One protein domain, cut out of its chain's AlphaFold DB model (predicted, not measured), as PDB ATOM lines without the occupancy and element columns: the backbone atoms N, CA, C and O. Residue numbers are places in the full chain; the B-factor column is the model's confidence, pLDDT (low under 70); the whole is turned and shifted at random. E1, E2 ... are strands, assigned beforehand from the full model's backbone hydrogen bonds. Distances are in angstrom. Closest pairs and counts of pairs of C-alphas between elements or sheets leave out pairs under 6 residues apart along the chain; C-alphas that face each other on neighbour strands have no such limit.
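This is residues 12 to 55 of the 60 residues of an uncharacterized protein of Marinobacter sp. LV10R510-11A (UniProt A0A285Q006). Look for a long, strongly twisted ribbon of two antiparallel strands, E1 and E3, with a short third strand, E2, beside the far end of E1. E1 bends sharply at residue 18, leaving E3 for E2, and two loops, residues 22 to 31 and residues 35 to 46, gather at this end, away from Val 12 and Arg 55. The printed part has 44 residues, with no named helix and three strands in the chain order E1, E2, E3; the sheet's order is E2, E1, E3, all antiparallel. Its class is all strand, though under half of the residues, 21 of 44, are in named elements. It is only just loose, close to compact, with a radius of gyration of the C-alphas of 11.4 A and spans of 30 by 23 by 16 A.

Find C-alpha 12 at (18.549, 34.295, -33.788); from there E1, residues 12 to 21, runs to C-alpha 21 at (19.211, 37.506, -9.824), 24.2 A away. E3, residues 47 to 54, spans 21.7 A from its first to its last C-alpha and ends at C-alpha 54, at (16.113, 31.436, -30.146). E2 is residues 32 to 34, Tyr 32 to Thr 34.

Start with E1, the inner strand, and look at its residues 13 to 19, which pair with E3. The two are antiparallel, with 143 degrees between their N-to-C directions, and C-alphas 18 and 48, which face each other, are 4.5 A apart. Here you find N 17 and O 49 within hydrogen-bond range at 2.9 A, and N 51 and O 15 at 2.8 A. Move on to where E1 bends by 73 degrees at residue 18; the pairing is staggered, and residues 19 to 21 of E1 pair with E2. E1 and E2 form an antiparallel hairpin, in which C-alphas 32 and 21 face each other at 4.7 A. N 20 and O 33 are within hydrogen-bond range at 3.0 A, as are N 33 and O 20 at 3.0 A. E2 and E3 are the edge strands and are apart.

The two C-alphas farthest apart are those of Asp 43 and Arg 55, at 33.1 A, while the first and last printed C-alphas, of Val 12 and Arg 55, are 6.2 A apart. The printed part has no cut. The link from E1 to E2 is short, with 10 residues, and the link from E2 to E3 is long, with 12. Look in the B-factor column for a mean pLDDT of 76.6 over the printed part; it is under 70 at residues 23 to 27, residues 36 to 43 and residue 55 of this model.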
ATOM      1  N   VAL A  12      18.836  33.063 -33.049       78.06
ATOM      2  CA  VAL A  12      18.549  34.295 -33.788       78.06
ATOM      3  C   VAL A  12      19.525  35.394 -33.398       78.06
ATOM      4  O   VAL A  12      19.965  36.168 -34.243       78.06
ATOM      5  N   GLU A  13      19.836  35.492 -32.107       80.81
ATOM      6  CA  GLU A  13      20.689  36.546 -31.574       80.81
ATOM      7  C   GLU A  13      21.463  36.031 -30.359       80.81
ATOM      8  O   GLU A  13      20.908  35.355 -29.489       80.81
ATOM      9  N   LEU A  14      22.744  36.390 -30.291       85.69
ATOM     10  CA  LEU A  14      23.563  36.272 -29.095       85.69
ATOM     11  C   LEU A  14      23.993  37.679 -28.686       85.69
ATOM     12  O   LEU A  14      24.622  38.383 -29.475       85.69
ATOM     13  N   ARG A  15      23.668  38.087 -27.460       88.25
ATOM     14  CA  ARG A  15      24.064  39.399 -26.936       88.25
ATOM     15  C   ARG A  15      24.476  39.321 -25.478       88.25
ATOM     16  O   ARG A  15      23.927  38.530 -24.715       88.25
ATOM     17  N   GLU A  16      25.409  40.175 -25.090       88.31
ATOM     18  CA  GLU A  16      25.783  40.354 -23.690       88.31
ATOM     19  C   GLU A  16      24.802  41.317 -23.009       88.31
ATOM     20  O   GLU A  16      24.457  42.363 -23.564       88.31
ATOM     21  N   LEU A  17      24.314  40.945 -21.826       87.69
ATOM     22  CA  LEU A  17      23.445  41.778 -21.002       87.69
ATOM     23  C   LEU A  17      23.875  41.729 -19.539       87.69
ATOM     24  O   LEU A  17      24.093  40.655 -18.984       87.69
ATOM     25  N   ASP A  18      23.895  42.897 -18.902       86.94
ATOM     26  CA  ASP A  18      24.009  43.000 -17.451       86.94
ATOM     27  C   ASP A  18      22.691  42.586 -16.799       86.94
ATOM     28  O   ASP A  18      21.633  43.202 -17.008       86.94
ATOM     29  N   VAL A  19      22.762  41.531 -15.994       85.81
ATOM     30  CA  VAL A  19      21.611  40.966 -15.296       85.81
ATOM     31  C   VAL A  19      21.870  40.873 -13.802       85.81
ATOM     32  O   VAL A  19      23.007  40.845 -13.335       85.81
ATOM     33  N   PHE A  20      20.789  40.804 -13.034       84.19
ATOM     34  CA  PHE A  20      20.837  40.442 -11.624       84.19
ATOM     35  C   PHE A  20      19.841  39.324 -11.342       84.19
ATOM     36  O   PHE A  20      18.820  39.175 -12.017       84.19
ATOM     37  N   ARG A  21      20.118  38.553 -10.292       77.88
ATOM     38  CA  ARG A  21      19.211  37.506  -9.824       77.88
ATOM     39  C   ARG A  21      18.017  38.118  -9.089       77.88
ATOM     40  O   ARG A  21      18.182  38.913  -8.150       77.88
ATOM     41  N   TYR A  22      16.801  37.748  -9.486       74.62
ATOM     42  CA  TYR A  22      15.616  38.187  -8.760       74.62
ATOM     43  C   TYR A  22      15.592  37.549  -7.361       74.62
ATOM     44  O   TYR A  22      15.827  36.357  -7.202       74.62
ATOM     45  N   LYS A  23      15.364  38.358  -6.314       67.12
ATOM     46  CA  LYS A  23      15.631  37.961  -4.911       67.12
ATOM     47  C   LYS A  23      14.691  36.852  -4.414       67.12
ATOM     48  O   LYS A  23      15.023  36.172  -3.453       67.12
ATOM     49  N   THR A  24      13.537  36.693  -5.058       68.56
ATOM     50  CA  THR A  24      12.511  35.705  -4.687       68.56
ATOM     51  C   THR A  24      12.636  34.397  -5.478       68.56
ATOM     52  O   THR A  24      11.942  33.436  -5.164       68.56
ATOM     53  N   ALA A  25      13.529  34.332  -6.471       66.25
ATOM     54  CA  ALA A  25      13.784  33.114  -7.229       66.25
ATOM     55  C   ALA A  25      14.527  32.093  -6.357       66.25
ATOM     56  O   ALA A  25      15.544  32.424  -5.738       66.25
ATOM     57  N   GLN A  26      14.044  30.849  -6.324       67.25
ATOM     58  CA  GLN A  26      14.758  29.746  -5.674       67.25
ATOM     59  C   GLN A  26      16.139  29.530  -6.311       67.25
ATOM     60  O   GLN A  26      16.397  29.966  -7.438       67.25
ATOM     61  N   GLU A  27      17.047  28.840  -5.608       65.00
ATOM     62  CA  GLU A  27      18.412  28.599  -6.098       65.00
ATOM     63  C   GLU A  27      18.452  27.932  -7.485       65.00
ATOM     64  O   GLU A  27      19.338  28.228  -8.287       65.00
ATOM     65  N   TRP A  28      17.438  27.127  -7.792       74.81
ATOM     66  CA  TRP A  28      17.265  26.397  -9.046       74.81
ATOM     67  C   TRP A  28      16.342  27.088 -10.066       74.81
ATOM     68  O   TRP A  28      16.267  26.634 -11.201       74.81
ATOM     69  N   ASP A  29      15.654  28.168  -9.689       74.94
ATOM     70  CA  ASP A  29      14.636  28.823 -10.535       74.94
ATOM     71  C   ASP A  29      15.265  29.656 -11.664       74.94
ATOM     72  O   ASP A  29      14.635  29.928 -12.678       74.94
ATOM     73  N   GLY A  30      16.527  30.076 -11.489       74.44
ATOM     74  CA  GLY A  30      17.314  30.721 -12.545       74.44
ATOM     75  C   GLY A  30      16.699  32.000 -13.129       74.44
ATOM     76  O   GLY A  30      17.007  32.344 -14.266       74.44
ATOM     77  N   GLU A  31      15.823  32.703 -12.402       82.69
ATOM     78  CA  GLU A  31      15.208  33.927 -12.917       82.69
ATOM     79  C   GLU A  31      16.172  35.123 -12.816       82.69
ATOM     80  O   GLU A  31      16.550  35.580 -11.724       82.69
ATOM     81  N   TYR A  32      16.544  35.651 -13.981       83.12
ATOM     82  CA  TYR A  32      17.409  36.816 -14.139       83.12
ATOM     83  C   TYR A  32      16.640  37.959 -14.795       83.12
ATOM     84  O   TYR A  32      15.862  37.750 -15.725       83.12
ATOM     85  N   GLN A  33      16.875  39.183 -14.331       84.38
ATOM     86  CA  GLN A  33      16.236  40.378 -14.878       84.38
ATOM     87  C   GLN A  33      17.278  41.418 -15.288       84.38
ATOM     88  O   GLN A  33      18.372  41.483 -14.726       84.38
ATOM     89  N   THR A  34      16.925  42.237 -16.281       84.38
ATOM     90  CA  THR A  34      17.768  43.344 -16.755       84.38
ATOM     91  C   THR A  34      17.412  44.635 -16.021       84.38
ATOM     92  O   THR A  34      16.248  44.878 -15.697       84.38
ATOM     93  N   ILE A  35      18.394  45.515 -15.816       73.50
ATOM     94  CA  ILE A  35      18.193  46.809 -15.132       73.50
ATOM     95  C   ILE A  35      17.156  47.683 -15.862       73.50
ATOM     96  O   ILE A  35      16.397  48.420 -15.234       73.50
ATOM     97  N   LYS A  36      17.071  47.573 -17.198       69.12
ATOM     98  CA  LYS A  36      16.112  48.339 -18.014       69.12
ATOM     99  C   LYS A  36      14.650  47.996 -17.712       69.12
ATOM    100  O   LYS A  36      13.789  48.834 -17.954       69.12
ATOM    101  N   ALA A  37      14.366  46.797 -17.199       65.12
ATOM    102  CA  ALA A  37      13.001  46.343 -16.946       65.12
ATOM    103  C   ALA A  37      12.385  46.927 -15.659       65.12
ATOM    104  O   ALA A  37      11.167  46.884 -15.504       65.12
ATOM    105  N   LEU A  38      13.190  47.490 -14.746       63.06
ATOM    106  CA  LEU A  38      12.732  47.917 -13.420       63.06
ATOM    107  C   LEU A  38      13.294  49.297 -13.022       63.06
ATOM    108  O   LEU A  38      14.413  49.390 -12.502       63.06
ATOM    109  N   PRO A  39      12.523  50.388 -13.195       58.28
ATOM    110  CA  PRO A  39      12.892  51.689 -12.649       58.28
ATOM    111  C   PRO A  39      12.889  51.620 -11.112       58.28
ATOM    112  O   PRO A  39      11.838  51.545 -10.486       58.28
ATOM    113  N   GLY A  40      14.080  51.606 -10.507       62.22
ATOM    114  CA  GLY A  40      14.272  51.544  -9.050       62.22
ATOM    115  C   GLY A  40      15.317  50.526  -8.579       62.22
ATOM    116  O   GLY A  40      15.750  50.588  -7.437       62.22
ATOM    117  N   PHE A  41      15.783  49.631  -9.456       60.72
ATOM    118  CA  PHE A  41      16.795  48.613  -9.135       60.72
ATOM    119  C   PHE A  41      18.220  49.055  -9.518       60.72
ATOM    120  O   PHE A  41      18.952  48.315 -10.167       60.72
ATOM    121  N   ARG A  42      18.620  50.278  -9.139       60.50
ATOM    122  CA  ARG A  42      19.976  50.800  -9.421       60.50
ATOM    123  C   ARG A  42      21.059  50.253  -8.486       60.50
ATOM    124  O   ARG A  42      22.215  50.234  -8.881       60.50
ATOM    125  N   ASP A  43      20.684  49.783  -7.298       66.12
ATOM    126  CA  ASP A  43      21.639  49.394  -6.246       66.12
ATOM    127  C   ASP A  43      21.908  47.882  -6.176       66.12
ATOM    128  O   ASP A  43      22.487  47.391  -5.206       66.12
ATOM    129  N   LYS A  44      21.454  47.109  -7.168       72.25
ATOM    130  CA  LYS A  44      21.759  45.678  -7.225       72.25
ATOM    131  C   LYS A  44      23.052  45.434  -7.980       72.25
ATOM    132  O   LYS A  44      23.223  45.922  -9.091       72.25
ATOM    133  N   GLU A  45      23.910  44.613  -7.385       80.00
ATOM    134  CA  GLU A  45      25.082  44.070  -8.056       80.00
ATOM    135  C   GLU A  45      24.636  43.254  -9.276       80.00
ATOM    136  O   GLU A  45      23.809  42.341  -9.172       80.00
ATOM    137  N   THR A  46      25.145  43.645 -10.438       84.31
ATOM    138  CA  THR A  46      24.884  42.991 -11.716       84.31
ATOM    139  C   THR A  46      26.124  42.267 -12.192       84.31
ATOM    140  O   THR A  46      27.245  42.640 -11.855       84.31
ATOM    141  N   PHE A  47      25.918  41.251 -13.016       85.81
ATOM    142  CA  PHE A  47      26.996  40.534 -13.677       85.81
ATOM    143  C   PHE A  47      26.663  40.353 -15.164       85.81
ATOM    144  O   PHE A  47      25.480  40.283 -15.523       85.81
ATOM    145  N   PRO A  48      27.687  40.282 -16.032       87.38
ATOM    146  CA  PRO A  48      27.481  40.080 -17.456       87.38
ATOM    147  C   PRO A  48      26.988  38.656 -17.724       87.38
ATOM    148  O   PRO A  48      27.520  37.682 -17.186       87.38
ATOM    149  N   ALA A  49      25.976  38.529 -18.578       87.38
ATOM    150  CA  ALA A  49      25.449  37.252 -19.040       87.38
ATOM    151  C   ALA A  49      25.287  37.237 -20.564       87.38
ATOM    152  O   ALA A  49      24.842  38.212 -21.172       87.38
ATOM    153  N   ALA A  50      25.597  36.095 -21.178       87.88
ATOM    154  CA  ALA A  50      25.301  35.847 -22.581       87.88
ATOM    155  C   ALA A  50      23.839  35.408 -22.726       87.88
ATOM    156  O   ALA A  50      23.433  34.365 -22.211       87.88
ATOM    157  N   VAL A  51      23.042  36.207 -23.428       85.12
ATOM    158  CA  VAL A  51      21.638  35.916 -23.713       85.12
ATOM    159  C   VAL A  51      21.523  35.363 -25.120       85.12
ATOM    160  O   VAL A  51      21.863  36.035 -26.095       85.12
ATOM    161  N   ILE A  52      21.023  34.133 -25.196       84.38
ATOM    162  CA  ILE A  52      20.723  33.426 -26.435       84.38
ATOM    163  C   ILE A  52      19.234  33.609 -26.713       84.38
ATOM    164  O   ILE A  52      18.390  33.111 -25.966       84.38
ATOM    165  N   GLN A  53      18.898  34.328 -27.777       79.62
ATOM    166  CA  GLN A  53      17.527  34.445 -28.249       79.62
ATOM    167  C   GLN A  53      17.314  33.446 -29.386       79.62
ATOM    168  O   GLN A  53      17.863  33.605 -30.473       79.62
ATOM    169  N   GLY A  54      16.520  32.408 -29.131       80.44
ATOM    170  CA  GLY A  54      16.113  31.436 -30.146       80.44
ATOM    171  C   GLY A  54      14.802  31.818 -30.835       80.44
ATOM    172  O   GLY A  54      14.009  32.609 -30.313       80.44
ATOM    173  N   ARG A  55      14.536  31.225 -32.001       68.19
ATOM    174  CA  ARG A  55      13.222  31.293 -32.655       68.19
ATOM    175  C   ARG A  55      12.409  30.068 -32.272       68.19
ATOM    176  O   ARG A  55      12.766  28.967 -32.654       68.19
TER     177      ARG A  55